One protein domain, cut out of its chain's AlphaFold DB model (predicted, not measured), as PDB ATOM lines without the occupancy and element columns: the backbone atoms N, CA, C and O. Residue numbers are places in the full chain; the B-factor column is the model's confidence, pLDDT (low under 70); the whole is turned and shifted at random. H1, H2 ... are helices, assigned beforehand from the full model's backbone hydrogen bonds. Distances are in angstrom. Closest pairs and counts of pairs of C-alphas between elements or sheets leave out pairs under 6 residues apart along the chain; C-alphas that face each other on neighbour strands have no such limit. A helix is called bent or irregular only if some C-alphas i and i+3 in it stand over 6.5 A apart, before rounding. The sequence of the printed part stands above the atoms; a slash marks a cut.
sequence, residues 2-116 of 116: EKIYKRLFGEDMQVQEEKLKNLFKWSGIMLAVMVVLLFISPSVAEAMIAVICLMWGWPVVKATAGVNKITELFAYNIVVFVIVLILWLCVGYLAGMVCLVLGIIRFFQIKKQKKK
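What this domain is: This is residues 2 to 116 of the 116 residues of an uncharacterized protein of Lachnospiraceae bacterium (UniProt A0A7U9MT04). A long helix, H5, crosses a helical hairpin made of H2 and H3, passing nearly at a right angle over H3 and at a steep slant past the first part of H2, residues 13 to 20, and the whole is flat. The short helix H1 packs on both legs and on H5 near the hairpin's open end, and the four-residue H4 lies on the path from H3 back to H5. The printed part has 115 residues with five named helices, in the order H1, H2, H3, H4, H5, and no named strand; its class is all helix. It is only just compact, close to loose, with a radius of gyration of the C-alphas of 16.0 A, and spans 52 by 40 by 18 A.

How they stand to each other: H5, residues 78 to 114, has a kink of 38 degrees near residue 95. With its residues 88 to 100 alone it touches H3, residues 42 to 65; the two are about perpendicular at 85 degrees, and their closest C-alphas, those of Gly 57 and Gly 96, are 3.4 A apart. H3 has a kink of 47 degrees near residue 59 and is irregular, but only just: C-alphas 56 and 59 are 6.9 A apart. H2, residues 13 to 38, forms a helical hairpin with H3, at a shallow tilt of 20 degrees, opposite ways, closest at the C-alphas of Met 34 and Ala 45, 4.9 A. H2 touches H5 with residues 13 to 20 alone, at a steep tilt of 66 degrees, closest at the C-alphas of Leu 20 and Gly 103, 6.5 A. H1, residues 2 to 9, touches H2, closest at the C-alphas of Phe 9 and Gln 16, 4.9 A, and H3, closest at those of Leu 8 and Pro 59, 5.3 A. H1 and H5 only just touch, with 3 pairs of C-alphas within 8 A, the closest being Tyr 5 and Arg 106 at 7.6 A. H4, residues 70 to 73, is close to but not clearly touching H5, and is apart from H1, H2 and H3; the C-alphas of Leu 73 and Phe 81 are 5.9 A apart. Every O i to N i+4 pair is within hydrogen-bond range in H1, H2 and H5, and 16 of 20 in H3, while H4 is too short for such a pair.

Where its parts are: H5 is 47.6 A long, from C-alpha 78 at (-23.314, 21.825, -4.239) to C-alpha 114 at (-7.836, 30.704, -48.375). H2 measures 36.8 A and H3 33.4 A. H1 begins with C-alpha 2 at (-1.130, 24.478, -34.710).

The domain as a whole: The C-alphas of Val 79 and Lys 116, the two farthest apart, are 52.9 A from each other. Residues 75 to 80, of which 78 to 80 belong to H5, stand free. The printed part has no cut, and its four links are tight. Mean pLDDT of the printed part is 85.7; residues 65 to 76 and 115 to 116 are under 70.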
ATOM      1  N   GLU A   2       0.004  25.228 -34.149       80.56
ATOM      2  CA  GLU A   2      -1.130  24.478 -34.710       80.56
ATOM      3  C   GLU A   2      -1.785  23.480 -33.739       80.56
ATOM      4  O   GLU A   2      -3.007  23.453 -33.641       80.56
ATOM      5  N   LYS A   3      -1.001  22.757 -32.925       84.94
ATOM      6  CA  LYS A   3      -1.530  21.888 -31.852       84.94
ATOM      7  C   LYS A   3      -2.421  22.642 -30.849       84.94
ATOM      8  O   LYS A   3      -3.429  22.108 -30.401       84.94
ATOM      9  N   ILE A   4      -2.068  23.889 -30.524       84.81
ATOM     10  CA  ILE A   4      -2.834  24.741 -29.601       84.81
ATOM     11  C   ILE A   4      -4.155  25.151 -30.262       84.81
ATOM     12  O   ILE A   4      -5.213  25.006 -29.659       84.81
ATOM     13  N   TYR A   5      -4.117  25.585 -31.526       86.44
ATOM     14  CA  TYR A   5      -5.335  25.925 -32.266       86.44
ATOM     15  C   TYR A   5      -6.271  24.734 -32.443       86.44
ATOM     16  O   TYR A   5      -7.477  24.907 -32.293       86.44
ATOM     17  N   LYS A   6      -5.731  23.533 -32.676       87.31
ATOM     18  CA  LYS A   6      -6.532  22.308 -32.745       87.31
ATOM     19  C   LYS A   6      -7.270  22.035 -31.438       87.31
ATOM     20  O   LYS A   6      -8.482  21.844 -31.436       87.31
ATOM     21  N   ARG A   7      -6.555  22.127 -30.314       84.38
ATOM     22  CA  ARG A   7      -7.122  21.894 -28.981       84.38
ATOM     23  C   ARG A   7      -8.171  22.938 -28.578       84.38
ATOM     24  O   ARG A   7      -9.158  22.591 -27.941       84.38
ATOM     25  N   LEU A   8      -7.974  24.206 -28.943       85.06
ATOM     26  CA  LEU A   8      -8.871  25.300 -28.550       85.06
ATOM     27  C   LEU A   8     -10.046  25.486 -29.518       85.06
ATOM     28  O   LEU A   8     -11.189  25.693 -29.105       85.06
ATOM     29  N   PHE A   9      -9.801  25.414 -30.821       87.88
ATOM     30  CA  PHE A   9     -10.770  25.825 -31.835       87.88
ATOM     31  C   PHE A   9     -11.314  24.670 -32.692       87.88
ATOM     32  O   PHE A   9     -12.306  24.884 -33.380       87.88
ATOM     33  N   GLY A  10     -10.773  23.453 -32.577       85.88
ATOM     34  CA  GLY A  10     -11.225  22.257 -33.306       85.88
ATOM     35  C   GLY A  10     -10.151  21.704 -34.245       85.88
ATOM     36  O   GLY A  10      -9.232  22.426 -34.617       85.88
ATOM     37  N   GLU A  11     -10.232  20.427 -34.620       86.38
ATOM     38  CA  GLU A  11      -9.140  19.745 -35.336       86.38
ATOM     39  C   GLU A  11      -8.909  20.272 -36.757       86.38
ATOM     40  O   GLU A  11      -7.757  20.486 -37.153       86.38
ATOM     41  N   ASP A  12      -9.992  20.574 -37.472       89.94
ATOM     42  CA  ASP A  12      -9.954  20.972 -38.877       89.94
ATOM     43  C   ASP A  12     -10.038  22.480 -39.079       89.94
ATOM     44  O   ASP A  12     -10.685  23.211 -38.328       89.94
ATOM     45  N   MET A  13      -9.440  22.962 -40.170       86.56
ATOM     46  CA  MET A  13      -9.464  24.383 -40.510       86.56
ATOM     47  C   MET A  13     -10.888  24.923 -40.724       86.56
ATOM     48  O   MET A  13     -11.178  26.041 -40.295       86.56
ATOM     49  N   GLN A  14     -11.772  24.154 -41.369       88.31
ATOM     50  CA  GLN A  14     -13.162  24.572 -41.595       88.31
ATOM     51  C   GLN A  14     -13.924  24.709 -40.272       88.31
ATOM     52  O   GLN A  14     -14.557  25.738 -40.036       88.31
ATOM     53  N   VAL A  15     -13.769  23.729 -39.376       89.31
ATOM     54  CA  VAL A  15     -14.367  23.736 -38.031       89.31
ATOM     55  C   VAL A  15     -13.844  24.916 -37.209       89.31
ATOM     56  O   VAL A  15     -14.619  25.625 -36.566       89.31
ATOM     57  N   GLN A  16     -12.535  25.182 -37.271       89.00
ATOM     58  CA  GLN A  16     -11.933  26.339 -36.608       89.00
ATOM     59  C   GLN A  16     -12.516  27.654 -37.130       89.00
ATOM     60  O   GLN A  16     -12.831  28.539 -36.337       89.00
ATOM     61  N   GLU A  17     -12.673  27.802 -38.446       92.00
ATOM     62  CA  GLU A  17     -13.235  29.018 -39.032       92.00
ATOM     63  C   GLU A  17     -14.688  29.235 -38.623       92.00
ATOM     64  O   GLU A  17     -15.046  30.352 -38.254       92.00
ATOM     65  N   GLU A  18     -15.520  28.198 -38.674       92.75
ATOM     66  CA  GLU A  18     -16.924  28.284 -38.278       92.75
ATOM     67  C   GLU A  18     -17.060  28.656 -36.798       92.75
ATOM     68  O   GLU A  18     -17.771  29.603 -36.450       92.75
ATOM     69  N   LYS A  19     -16.298  27.985 -35.927       91.00
ATOM     70  CA  LYS A  19     -16.290  28.276 -34.492       91.00
ATOM     71  C   LYS A  19     -15.818  29.700 -34.206       91.00
ATOM     72  O   LYS A  19     -16.453  30.400 -33.419       91.00
ATOM     73  N   LEU A  20     -14.740  30.150 -34.854       93.19
ATOM     74  CA  LEU A  20     -14.239  31.518 -34.709       93.19
ATOM     75  C   LEU A  20     -15.251  32.541 -35.235       93.19
ATOM     76  O   LEU A  20     -15.516  33.519 -34.547       93.19
ATOM     77  N   LYS A  21     -15.877  32.308 -36.397       93.44
ATOM     78  CA  LYS A  21     -16.952  33.172 -36.919       93.44
ATOM     79  C   LYS A  21     -18.098  33.300 -35.927       93.44
ATOM     80  O   LYS A  21     -18.567  34.410 -35.693       93.44
ATOM     81  N   ASN A  22     -18.531  32.188 -35.337       93.75
ATOM     82  CA  ASN A  22     -19.598  32.197 -34.348       93.75
ATOM     83  C   ASN A  22     -19.187  32.986 -33.092       93.75
ATOM     84  O   ASN A  22     -19.934  33.854 -32.649       93.75
ATOM     85  N   LEU A  23     -17.974  32.765 -32.568       93.75
ATOM     86  CA  LEU A  23     -17.445  33.521 -31.425       93.75
ATOM     87  C   LEU A  23     -17.352  35.023 -31.714       93.75
ATOM     88  O   LEU A  23     -17.759  35.828 -30.878       93.75
ATOM     89  N   PHE A  24     -16.885  35.418 -32.900       94.31
ATOM     90  CA  PHE A  24     -16.851  36.825 -33.306       94.31
ATOM     91  C   PHE A  24     -18.247  37.424 -33.453       94.31
ATOM     92  O   PHE A  24     -18.468  38.540 -32.989       94.31
ATOM     93  N   LYS A  25     -19.197  36.688 -34.042       94.75
ATOM     94  CA  LYS A  25     -20.594  37.124 -34.164       94.75
ATOM     95  C   LYS A  25     -21.198  37.405 -32.789       94.75
ATOM     96  O   LYS A  25     -21.708  38.499 -32.568       94.75
ATOM     97  N   TRP A  26     -21.101  36.454 -31.861       93.81
ATOM     98  CA  TRP A  26     -21.620  36.631 -30.504       93.81
ATOM     99  C   TRP A  26     -20.888  37.731 -29.743       93.81
ATOM    100  O   TRP A  26     -21.536  38.535 -29.088       93.81
ATOM    101  N   SER A  27     -19.566  37.841 -29.891       94.00
ATOM    102  CA  SER A  27     -18.803  38.938 -29.280       94.00
ATOM    103  C   SER A  27     -19.266  40.301 -29.792       94.00
ATOM    104  O   SER A  27     -19.444  41.216 -28.998       94.00
ATOM    105  N   GLY A  28     -19.522  40.431 -31.097       93.94
ATOM    106  CA  GLY A  28     -20.049  41.660 -31.692       93.94
ATOM    107  C   GLY A  28     -21.448  42.014 -31.182       93.94
ATOM    108  O   GLY A  28     -21.692  43.164 -30.827       93.94
ATOM    109  N   ILE A  29     -22.344  41.026 -31.075       95.00
ATOM    110  CA  ILE A  29     -23.683  41.219 -30.491       95.00
ATOM    111  C   ILE A  29     -23.566  41.677 -29.032       95.00
ATOM    112  O   ILE A  29     -24.198  42.654 -28.645       95.00
ATOM    113  N   MET A  30     -22.728  41.016 -28.233       93.75
ATOM    114  CA  MET A  30     -22.535  41.349 -26.818       93.75
ATOM    115  C   MET A  30     -21.941  42.747 -26.632       93.75
ATOM    116  O   MET A  30     -22.358  43.459 -25.725       93.75
ATOM    117  N   LEU A  31     -21.028  43.172 -27.511       94.19
ATOM    118  CA  LEU A  31     -20.511  44.541 -27.519       94.19
ATOM    119  C   LEU A  31     -21.601  45.562 -27.864       94.19
ATOM    120  O   LEU A  31     -21.686  46.593 -27.207       94.19
ATOM    121  N   ALA A  32     -22.464  45.280 -28.844       94.44
ATOM    122  CA  ALA A  32     -23.583  46.166 -29.169       94.44
ATOM    123  C   ALA A  32     -24.560  46.299 -27.987       94.44
ATOM    124  O   ALA A  32     -24.957  47.406 -27.631       94.44
ATOM    125  N   VAL A  33     -24.891  45.181 -27.330       94.50
ATOM    126  CA  VAL A  33     -25.721  45.173 -26.115       94.50
ATOM    127  C   VAL A  33     -25.042  45.944 -24.984       94.50
ATOM    128  O   VAL A  33     -25.694  46.741 -24.317       94.50
ATOM    129  N   MET A  34     -23.733  45.769 -24.794       94.31
ATOM    130  CA  MET A  34     -22.952  46.512 -23.803       94.31
ATOM    131  C   MET A  34     -23.046  48.024 -24.030       94.31
ATOM    132  O   MET A  34     -23.277  48.757 -23.076       94.31
ATOM    133  N   VAL A  35     -22.936  48.493 -25.279       93.81
ATOM    134  CA  VAL A  35     -23.070  49.924 -25.609       93.81
ATOM    135  C   VAL A  35     -24.447  50.460 -25.227       93.81
ATOM    136  O   VAL A  35     -24.532  51.536 -24.647       93.81
ATOM    137  N   VAL A  36     -25.520  49.710 -25.491       94.75
ATOM    138  CA  VAL A  36     -26.874  50.098 -25.058       94.75
ATOM    139  C   VAL A  36     -26.968  50.132 -23.530       94.75
ATOM    140  O   VAL A  36     -27.511  51.080 -22.963       94.75
ATOM    141  N   LEU A  37     -26.395  49.135 -22.852       94.25
ATOM    142  CA  LEU A  37     -26.402  49.046 -21.393       94.25
ATOM    143  C   LEU A  37     -25.630  50.179 -20.716       94.25
ATOM    144  O   LEU A  37     -26.012  50.555 -19.614       94.25
ATOM    145  N   LEU A  38     -24.617  50.775 -21.355       94.38
ATOM    146  CA  LEU A  38     -23.906  51.933 -20.793       94.38
ATOM    147  C   LEU A  38     -24.848  53.102 -20.466       94.38
ATOM    148  O   LEU A  38     -24.582  53.844 -19.526       94.38
ATOM    149  N   PHE A  39     -25.956  53.246 -21.196       94.06
ATOM    150  CA  PHE A  39     -26.937  54.315 -20.977       94.06
ATOM    151  C   PHE A  39     -28.034  53.955 -19.963       94.06
ATOM    152  O   PHE A  39     -28.808  54.825 -19.575       94.06
ATOM    153  N   ILE A  40     -28.120  52.688 -19.540       94.25
ATOM    154  CA  ILE A  40     -29.168  52.180 -18.636       94.25
ATOM    155  C   ILE A  40     -28.566  51.795 -17.282       94.25
ATOM    156  O   ILE A  40     -29.069  52.175 -16.228       94.25
ATOM    157  N   SER A  41     -27.485  51.017 -17.309       93.75
ATOM    158  CA  SER A  41     -26.788  50.505 -16.137       93.75
ATOM    159  C   SER A  41     -25.304  50.269 -16.461       93.75
ATOM    160  O   SER A  41     -24.927  49.189 -16.931       93.75
ATOM    161  N   PRO A  42     -24.439  51.267 -16.200       91.31
ATOM    162  CA  PRO A  42     -23.004  51.170 -16.466       91.31
ATOM    163  C   PRO A  42     -22.323  49.979 -15.778       91.31
ATOM    164  O   PRO A  42     -21.452  49.346 -16.369       91.31
ATOM    165  N   SER A  43     -22.752  49.621 -14.564       90.31
ATOM    166  CA  SER A  43     -22.197  48.483 -13.818       90.31
ATOM    167  C   SER A  43     -22.486  47.138 -14.491       90.31
ATOM    168  O   SER A  43     -21.627  46.258 -14.531       90.31
ATOM    169  N   VAL A  44     -23.677  46.973 -15.074       88.38
ATOM    170  CA  VAL A  44     -24.020  45.766 -15.839       88.38
ATOM    171  C   VAL A  44     -23.258  45.739 -17.164       88.38
ATOM    172  O   VAL A  44     -22.802  44.676 -17.583       88.38
ATOM    173  N   ALA A  45     -23.064  46.895 -17.805       89.31
ATOM    174  CA  ALA A  45     -22.246  46.995 -19.011       89.31
ATOM    175  C   ALA A  45     -20.789  46.568 -18.755       89.31
ATOM    176  O   ALA A  45     -20.224  45.827 -19.552       89.31
ATOM    177  N   GLU A  46     -20.196  46.948 -17.622       88.94
ATOM    178  CA  GLU A  46     -18.848  46.506 -17.249       88.94
ATOM    179  C   GLU A  46     -18.767  44.976 -17.087       88.94
ATOM    180  O   GLU A  46     -17.866  44.328 -17.628       88.94
ATOM    181  N   ALA A  47     -19.768  44.370 -16.439       89.38
ATOM    182  CA  ALA A  47     -19.838  42.919 -16.265       89.38
ATOM    183  C   ALA A  47     -19.903  42.149 -17.603       89.38
ATOM    184  O   ALA A  47     -19.433  41.010 -17.686       89.38
ATOM    185  N   MET A  48     -20.410  42.762 -18.680       89.19
ATOM    186  CA  MET A  48     -20.461  42.140 -20.012       89.19
ATOM    187  C   MET A  48     -19.074  41.818 -20.571       89.19
ATOM    188  O   MET A  48     -18.922  40.833 -21.297       89.19
ATOM    189  N   ILE A  49     -18.045  42.588 -20.205       89.38
ATOM    190  CA  ILE A  49     -16.659  42.304 -20.605       89.38
ATOM    191  C   ILE A  49     -16.214  40.956 -20.030       89.38
ATOM    192  O   ILE A  49     -15.613  40.144 -20.739       89.38
ATOM    193  N   ALA A  50     -16.559  40.678 -18.769       89.56
ATOM    194  CA  ALA A  50     -16.278  39.392 -18.146       89.56
ATOM    195  C   ALA A  50     -17.013  38.249 -18.848       89.56
ATOM    196  O   ALA A  50     -16.405  37.212 -19.108       89.56
ATOM    197  N   VAL A  51     -18.269  38.454 -19.252       90.12
ATOM    198  CA  VAL A  51     -19.032  37.452 -20.013       90.12
ATOM    199  C   VAL A  51     -18.374  37.152 -21.362       90.12
ATOM    200  O   VAL A  51     -18.228  35.984 -21.725       90.12
ATOM    201  N   ILE A  52     -17.922  38.178 -22.089       92.44
ATOM    202  CA  ILE A  52     -17.191  37.992 -23.351       92.44
ATOM    203  C   ILE A  52     -15.910  37.189 -23.097       92.44
ATOM    204  O   ILE A  52     -15.674  36.195 -23.782       92.44
ATOM    205  N   CYS A  53     -15.116  37.550 -22.086       92.25
ATOM    206  CA  CYS A  53     -13.900  36.807 -21.748       92.25
ATOM    207  C   CYS A  53     -14.212  35.340 -21.421       92.25
ATOM    208  O   CYS A  53     -13.594  34.445 -21.989       92.25
ATOM    209  N   LEU A  54     -15.224  35.068 -20.596       91.00
ATOM    210  CA  LEU A  54     -15.634  33.704 -20.251       91.00
ATOM    211  C   LEU A  54     -16.085  32.899 -21.476       91.00
ATOM    212  O   LEU A  54     -15.722  31.730 -21.609       91.00
ATOM    213  N   MET A  55     -16.808  33.521 -22.409       91.81
ATOM    214  CA  MET A  55     -17.199  32.892 -23.673       91.81
ATOM    215  C   MET A  55     -15.975  32.474 -24.502       91.81
ATOM    216  O   MET A  55     -15.943  31.369 -25.049       91.81
ATOM    217  N   TRP A  56     -14.945  33.322 -24.559       93.69
ATOM    218  CA  TRP A  56     -13.676  33.003 -25.218       93.69
ATOM    219  C   TRP A  56     -12.817  32.005 -24.437       93.69
ATOM    220  O   TRP A  56     -12.047  31.272 -25.053       93.69
ATOM    221  N   GLY A  57     -12.947  31.947 -23.110       90.38
ATOM    222  CA  GLY A  57     -12.226  31.016 -22.236       90.38
ATOM    223  C   GLY A  57     -12.857  29.630 -22.158       90.38
ATOM    224  O   GLY A  57     -12.181  28.652 -21.835       90.38
ATOM    225  N   TRP A  58     -14.131  29.511 -22.526       87.50
ATOM    226  CA  TRP A  58     -14.880  28.257 -22.527       87.50
ATOM    227  C   TRP A  58     -14.193  27.083 -23.254       87.50
ATOM    228  O   TRP A  58     -14.252  25.952 -22.769       87.50
ATOM    229  N   PRO A  59     -13.501  27.270 -24.395       86.75
ATOM    230  CA  PRO A  59     -12.777  26.177 -25.029       86.75
ATOM    231  C   PRO A  59     -11.601  25.647 -24.203       86.75
ATOM    232  O   PRO A  59     -11.332  24.452 -24.262       86.75
ATOM    233  N   VAL A  60     -10.924  26.500 -23.427       83.88
ATOM    234  CA  VAL A  60      -9.834  26.088 -22.521       83.88
ATOM    235  C   VAL A  60     -10.400  25.230 -21.412       83.88
ATOM    236  O   VAL A  60      -9.912  24.138 -21.162       83.88
ATOM    237  N   VAL A  61     -11.484  25.715 -20.825       80.44
ATOM    238  CA  VAL A  61     -12.242  25.042 -19.785       80.44
ATOM    239  C   VAL A  61     -12.696  23.643 -20.229       80.44
ATOM    240  O   VAL A  61     -12.428  22.660 -19.543       80.44
ATOM    241  N   LYS A  62     -13.287  23.510 -21.424       79.56
ATOM    242  CA  LYS A  62     -13.630  22.189 -21.985       79.56
ATOM    243  C   LYS A  62     -12.397  21.313 -22.220       79.56
ATOM    244  O   LYS A  62     -12.437  20.112 -21.977       79.56
ATOM    245  N   ALA A  63     -11.296  21.908 -22.679       75.88
ATOM    246  CA  ALA A  63     -10.056  21.192 -22.968       75.88
ATOM    247  C   ALA A  63      -9.275  20.742 -21.717       75.88
ATOM    248  O   ALA A  63      -8.389  19.888 -21.849       75.88
ATOM    249  N   THR A  64      -9.547  21.324 -20.543       74.12
ATOM    250  CA  THR A  64      -8.908  20.965 -19.268       74.12
ATOM    251  C   THR A  64      -9.792  20.096 -18.390       74.12
ATOM    252  O   THR A  64      -9.266  19.254 -17.671       74.12
ATOM    253  N   ALA A  65     -11.111  20.267 -18.450       69.00
ATOM    254  CA  ALA A  65     -12.006  19.604 -17.518       69.00
ATOM    255  C   ALA A  65     -12.681  18.329 -18.032       69.00
ATOM    256  O   ALA A  65     -13.265  17.604 -17.234       69.00
ATOM    257  N   GLY A  66     -12.655  18.056 -19.341       65.75
ATOM    258  CA  GLY A  66     -13.255  16.841 -19.915       65.75
ATOM    259  C   GLY A  66     -14.786  16.747 -19.808       65.75
ATOM    260  O   GLY A  66     -15.363  15.763 -20.256       65.75
ATOM    261  N   VAL A  67     -15.445  17.761 -19.249       64.94
ATOM    262  CA  VAL A  67     -16.906  17.886 -19.143       64.94
ATOM    263  C   VAL A  67     -17.456  18.716 -20.297       64.94
ATOM    264  O   VAL A  67     -16.899  19.752 -20.676       64.94
ATOM    265  N   ASN A  68     -18.582  18.270 -20.852       65.44
ATOM    266  CA  ASN A  68     -19.222  18.933 -21.987       65.44
ATOM    267  C   ASN A  68     -20.209  20.017 -21.537       65.44
ATOM    268  O   ASN A  68     -20.464  20.965 -22.289       65.44
ATOM    269  N   LYS A  69     -20.745  19.901 -20.313       67.88
ATOM    270  CA  LYS A  69     -21.720  20.832 -19.732       67.88
ATOM    271  C   LYS A  69     -21.391  21.144 -18.272       67.88
ATOM    272  O   LYS A  69     -21.084  20.250 -17.494       67.88
ATOM    273  N   ILE A  70     -21.571  22.407 -17.872       63.53
ATOM    274  CA  ILE A  70     -21.434  22.859 -16.467       63.53
ATOM    275  C   ILE A  70     -22.374  22.070 -15.537       63.53
ATOM    276  O   ILE A  70     -22.050  21.811 -14.380       63.53
ATOM    277  N   THR A  71     -23.527  21.643 -16.057       65.06
ATOM    278  CA  THR A  71     -24.570  20.924 -15.314       65.06
ATOM    279  C   THR A  71     -24.182  19.506 -14.896       65.06
ATOM    280  O   THR A  71     -24.806  18.964 -13.995       65.06
ATOM    281  N   GLU A  72     -23.160  18.898 -15.505       67.50
ATOM    282  CA  GLU A  72     -22.699  17.544 -15.143       67.50
ATOM    283  C   GLU A  72     -22.087  17.502 -13.729       67.50
ATOM    284  O   GLU A  72     -22.091  16.464 -13.074       67.50
ATOM    285  N   LEU A  73     -21.632  18.649 -13.218       60.50
ATOM    286  CA  LEU A  73     -21.019  18.782 -11.893       60.50
ATOM    287  C   LEU A  73     -22.038  19.013 -10.764       60.50
ATOM    288  O   LEU A  73     -21.713  18.801  -9.598       60.50
ATOM    289  N   PHE A  74     -23.279  19.397 -11.092       64.25
ATOM    290  CA  PHE A  74     -24.353  19.585 -10.103       64.25
ATOM    291  C   PHE A  74     -24.784  18.276  -9.431       64.25
ATOM    292  O   PHE A  74     -25.297  18.307  -8.317       64.25
ATOM    293  N   ALA A  75     -24.576  17.136 -10.092       62.66
ATOM    294  CA  ALA A  75     -25.059  15.837  -9.630       62.66
ATOM    295  C   ALA A  75     -24.314  15.288  -8.397       62.66
ATOM    296  O   ALA A  75     -24.810  14.362  -7.764       62.66
ATOM    297  N   TYR A  76     -23.141  15.836  -8.052       63.34
ATOM    298  CA  TYR A  76     -22.284  15.293  -6.992       63.34
ATOM    299  C   TYR A  76     -22.453  16.002  -5.642       63.34
ATOM    300  O   TYR A  76     -22.757  15.354  -4.643       63.34
ATOM    301  N   ASN A  77     -22.211  17.318  -5.577       79.44
ATOM    302  CA  ASN A  77     -22.277  18.100  -4.336       79.44
ATOM    303  C   ASN A  77     -22.278  19.611  -4.643       79.44
ATOM    304  O   ASN A  77     -21.419  20.090  -5.385       79.44
ATOM    305  N   ILE A  78     -23.188  20.374  -4.025       82.12
ATOM    306  CA  ILE A  78     -23.314  21.825  -4.239       82.12
ATOM    307  C   ILE A  78     -22.060  22.611  -3.829       82.12
ATOM    308  O   ILE A  78     -21.683  23.560  -4.508       82.12
ATOM    309  N   VAL A  79     -21.368  22.200  -2.763       83.81
ATOM    310  CA  VAL A  79     -20.154  22.881  -2.284       83.81
ATOM    311  C   VAL A  79     -19.015  22.697  -3.283       83.81
ATOM    312  O   VAL A  79     -18.345  23.659  -3.656       83.81
ATOM    313  N   VAL A  80     -18.837  21.468  -3.774       79.25
ATOM    314  CA  VAL A  80     -17.835  21.148  -4.802       79.25
ATOM    315  C   VAL A  80     -18.148  21.898  -6.093       79.25
ATOM    316  O   VAL A  80     -17.249  22.479  -6.696       79.25
ATOM    317  N   PHE A  81     -19.422  21.959  -6.480       79.69
ATOM    318  CA  PHE A  81     -19.863  22.732  -7.634       79.69
ATOM    319  C   PHE A  81     -19.475  24.213  -7.519       79.69
ATOM    320  O   PHE A  81     -18.875  24.752  -8.446       79.69
ATOM    321  N   VAL A  82     -19.763  24.860  -6.385       83.88
ATOM    322  CA  VAL A  82     -19.445  26.282  -6.176       83.88
ATOM    323  C   VAL A  82     -17.937  26.530  -6.268       83.88
ATOM    324  O   VAL A  82     -17.516  27.459  -6.954       83.88
ATOM    325  N   ILE A  83     -17.114  25.678  -5.648       83.75
ATOM    326  CA  ILE A  83     -15.648  25.801  -5.707       83.75
ATOM    327  C   ILE A  83     -15.148  25.668  -7.151       83.75
ATOM    328  O   ILE A  83     -14.361  26.495  -7.616       83.75
ATOM    329  N   VAL A  84     -15.625  24.657  -7.884       79.50
ATOM    330  CA  VAL A  84     -15.225  24.433  -9.281       79.50
ATOM    331  C   VAL A  84     -15.691  25.583 -10.176       79.50
ATOM    332  O   VAL A  84     -14.921  26.044 -11.019       79.50
ATOM    333  N   LEU A  85     -16.903  26.099  -9.963       82.12
ATOM    334  CA  LEU A  85     -17.434  27.239 -10.701       82.12
ATOM    335  C   LEU A  85     -16.567  28.486 -10.504       82.12
ATOM    336  O   LEU A  85     -16.208  29.132 -11.484       82.12
ATOM    337  N   ILE A  86     -16.185  28.804  -9.264       84.81
ATOM    338  CA  ILE A  86     -15.328  29.962  -8.966       84.81
ATOM    339  C   ILE A  86     -13.962  29.811  -9.644       84.81
ATOM    340  O   ILE A  86     -13.513  30.728 -10.331       84.81
ATOM    341  N   LEU A  87     -13.330  28.639  -9.524       82.25
ATOM    342  CA  LEU A  87     -12.058  28.355 -10.195       82.25
ATOM    343  C   LEU A  87     -12.167  28.546 -11.711       82.25
ATOM    344  O   LEU A  87     -11.270  29.107 -12.340       82.25
ATOM    345  N   TRP A  88     -13.278  28.121 -12.306       78.38
ATOM    346  CA  TRP A  88     -13.523  28.268 -13.734       78.38
ATOM    347  C   TRP A  88     -13.822  29.690 -14.163       78.38
ATOM    348  O   TRP A  88     -13.431  30.068 -15.263       78.38
ATOM    349  N   LEU A  89     -14.485  30.486 -13.328       84.38
ATOM    350  CA  LEU A  89     -14.658  31.906 -13.602       84.38
ATOM    351  C   LEU A  89     -13.290  32.594 -13.655       84.38
ATOM    352  O   LEU A  89     -13.006  33.312 -14.610       84.38
ATOM    353  N   CYS A  90     -12.397  32.292 -12.706       84.88
ATOM    354  CA  CYS A  90     -11.039  32.832 -12.700       84.88
ATOM    355  C   CYS A  90     -10.217  32.367 -13.915       84.88
ATOM    356  O   CYS A  90      -9.660  33.189 -14.647       84.88
ATOM    357  N   VAL A  91     -10.159  31.053 -14.162       86.25
ATOM    358  CA  VAL A  91      -9.379  30.476 -15.270       86.25
ATOM    359  C   VAL A  91      -9.968  30.877 -16.619       86.25
ATOM    360  O   VAL A  91      -9.233  31.278 -17.514       86.25
ATOM    361  N   GLY A  92     -11.286  30.798 -16.771       87.62
ATOM    362  CA  GLY A  92     -11.998  31.148 -17.993       87.62
ATOM    363  C   GLY A  92     -11.851  32.623 -18.343       87.62
ATOM    364  O   GLY A  92     -11.675  32.944 -19.512       87.62
ATOM    365  N   TYR A  93     -11.849  33.521 -17.359       87.56
ATOM    366  CA  TYR A  93     -11.636  34.942 -17.604       87.56
ATOM    367  C   TYR A  93     -10.223  35.220 -18.144       87.56
ATOM    368  O   TYR A  93     -10.075  35.773 -19.236       87.56
ATOM    369  N   LEU A  94      -9.184  34.753 -17.440       89.06
ATOM    370  CA  LEU A  94      -7.785  34.954 -17.840       89.06
ATOM    371  C   LEU A  94      -7.455  34.249 -19.160       89.06
ATOM    372  O   LEU A  94      -6.897  34.843 -20.085       89.06
ATOM    373  N   ALA A  95      -7.832  32.977 -19.278       89.94
ATOM    374  CA  ALA A  95      -7.587  32.200 -20.482       89.94
ATOM    375  C   ALA A  95      -8.430  32.703 -21.661       89.94
ATOM    376  O   ALA A  95      -8.011  32.584 -22.812       89.94
ATOM    377  N   GLY A  96      -9.582  33.311 -21.382       91.44
ATOM    378  CA  GLY A  96     -10.445  33.958 -22.356       91.44
ATOM    379  C   GLY A  96      -9.802  35.144 -23.051       91.44
ATOM    380  O   GLY A  96      -9.859  35.219 -24.277       91.44
ATOM    381  N   MET A  97      -9.105  36.009 -22.309       90.25
ATOM    382  CA  MET A  97      -8.334  37.105 -22.908       90.25
ATOM    383  C   MET A  97      -7.276  36.577 -23.882       90.25
ATOM    384  O   MET A  97      -7.173  37.042 -25.018       90.25
ATOM    385  N   VAL A  98      -6.527  35.549 -23.472       91.88
ATOM    386  CA  VAL A  98      -5.504  34.919 -24.319       91.88
ATOM    387  C   VAL A  98      -6.143  34.254 -25.542       91.88
ATOM    388  O   VAL A  98      -5.652  34.402 -26.664       91.88
ATOM    389  N   CYS A  99      -7.263  33.553 -25.359       92.56
ATOM    390  CA  CYS A  99      -7.980  32.884 -26.442       92.56
ATOM    391  C   CYS A  99      -8.576  33.858 -27.449       92.56
ATOM    392  O   CYS A  99      -8.583  33.546 -28.638       92.56
ATOM    393  N   LEU A 100      -9.029  35.030 -27.010       92.25
ATOM    394  CA  LEU A 100      -9.493  36.089 -27.897       92.25
ATOM    395  C   LEU A 100      -8.362  36.530 -28.831       92.25
ATOM    396  O   LEU A 100      -8.524  36.502 -30.052       92.25
ATOM    397  N   VAL A 101      -7.183  36.842 -28.283       92.56
ATOM    398  CA  VAL A 101      -6.011  37.244 -29.082       92.56
ATOM    399  C   VAL A 101      -5.595  36.129 -30.048       92.56
ATOM    400  O   VAL A 101      -5.426  36.359 -31.248       92.56
ATOM    401  N   LEU A 102      -5.489  34.893 -29.554       92.94
ATOM    402  CA  LEU A 102      -5.150  33.728 -30.372       92.94
ATOM    403  C   LEU A 102      -6.183  33.464 -31.475       92.94
ATOM    404  O   LEU A 102      -5.804  33.105 -32.592       92.94
ATOM    405  N   GLY A 103      -7.467  33.650 -31.175       91.56
ATOM    406  CA  GLY A 103      -8.570  33.482 -32.112       91.56
ATOM    407  C   GLY A 103      -8.544  34.515 -33.233       91.56
ATOM    408  O   GLY A 103      -8.711  34.145 -34.395       91.56
ATOM    409  N   ILE A 104      -8.245  35.780 -32.916       92.50
ATOM    410  CA  ILE A 104      -8.043  36.844 -33.913       92.50
ATOM    411  C   ILE A 104      -6.893  36.479 -34.850       92.50
ATOM    412  O   ILE A 104      -7.076  36.447 -36.069       92.50
ATOM    413  N   ILE A 105      -5.727  36.136 -34.294       93.06
ATOM    414  CA  ILE A 105      -4.552  35.752 -35.088       93.06
ATOM    415  C   ILE A 105      -4.896  34.578 -36.010       93.06
ATOM    416  O   ILE A 105      -4.616  34.621 -37.212       93.06
ATOM    417  N   ARG A 106      -5.540  33.535 -35.471       92.00
ATOM    418  CA  ARG A 106      -5.894  32.341 -36.242       92.00
ATOM    419  C   ARG A 106      -6.897  32.646 -37.349       92.00
ATOM    420  O   ARG A 106      -6.740  32.142 -38.457       92.00
ATOM    421  N   PHE A 107      -7.882  33.497 -37.091       91.06
ATOM    422  CA  PHE A 107      -8.871  33.895 -38.089       91.06
ATOM    423  C   PHE A 107      -8.226  34.580 -39.301       91.06
ATOM    424  O   PHE A 107      -8.526  34.232 -40.446       91.06
ATOM    425  N   PHE A 108      -7.277  35.490 -39.068       90.12
ATOM    426  CA  PHE A 108      -6.518  36.122 -40.150       90.12
ATOM    427  C   PHE A 108      -5.619  35.132 -40.896       90.12
ATOM    428  O   PHE A 108      -5.547  35.187 -42.124       90.12
ATOM    429  N   GLN A 109      -4.976  34.196 -40.188       89.06
ATOM    430  CA  GLN A 109      -4.188  33.134 -40.822       89.06
ATOM    431  C   GLN A 109      -5.043  32.283 -41.767       89.06
ATOM    432  O   GLN A 109      -4.641  32.070 -42.909       89.06
ATOM    433  N   ILE A 110      -6.234  31.858 -41.330       89.31
ATOM    434  CA  ILE A 110      -7.162  31.068 -42.154       89.31
ATOM    435  C   ILE A 110      -7.580  31.863 -43.397       89.31
ATOM    436  O   ILE A 110      -7.489  31.358 -44.515       89.31
ATOM    437  N   LYS A 111      -7.965  33.137 -43.236       88.19
ATOM    438  CA  LYS A 111      -8.328  33.989 -44.380       88.19
ATOM    439  C   LYS A 111      -7.175  34.202 -45.360       88.19
ATOM    440  O   LYS A 111      -7.417  34.261 -46.562       88.19
ATOM    441  N   LYS A 112      -5.937  34.320 -44.874       88.25
ATOM    442  CA  LYS A 112      -4.747  34.449 -45.728       88.25
ATOM    443  C   LYS A 112      -4.463  33.160 -46.499       88.25
ATOM    444  O   LYS A 112      -4.091  33.236 -47.662       88.25
ATOM    445  N   GLN A 113      -4.650  32.002 -45.867       85.50
ATOM    446  CA  GLN A 113      -4.440  30.698 -46.499       85.50
ATOM    447  C   GLN A 113      -5.520  30.366 -47.538       85.50
ATOM    448  O   GLN A 113      -5.185  29.762 -48.540       85.50
ATOM    449  N   LYS A 114      -6.765  30.832 -47.364       77.00
ATOM    450  CA  LYS A 114      -7.836  30.704 -48.375       77.00
ATOM    451  C   LYS A 114      -7.700  31.622 -49.595       77.00
ATOM    452  O   LYS A 114      -8.384  31.405 -50.587       77.00
ATOM    453  N   LYS A 115      -6.928  32.707 -49.481       68.44
ATOM    454  CA  LYS A 115      -6.683  33.660 -50.579       68.44
ATOM    455  C   LYS A 115      -5.496  33.264 -51.464       68.44
ATOM    456  O   LYS A 115      -5.303  33.903 -52.493       68.44
ATOM    457  N   LYS A 116      -4.681  32.310 -51.016       53.31
ATOM    458  CA  LYS A 116      -3.633  31.675 -51.816       53.31
ATOM    459  C   LYS A 116      -4.216  30.467 -52.528       53.31
ATOM    460  O   LYS A 116      -3.719  30.197 -53.636       53.31
TER     461      LYS A 116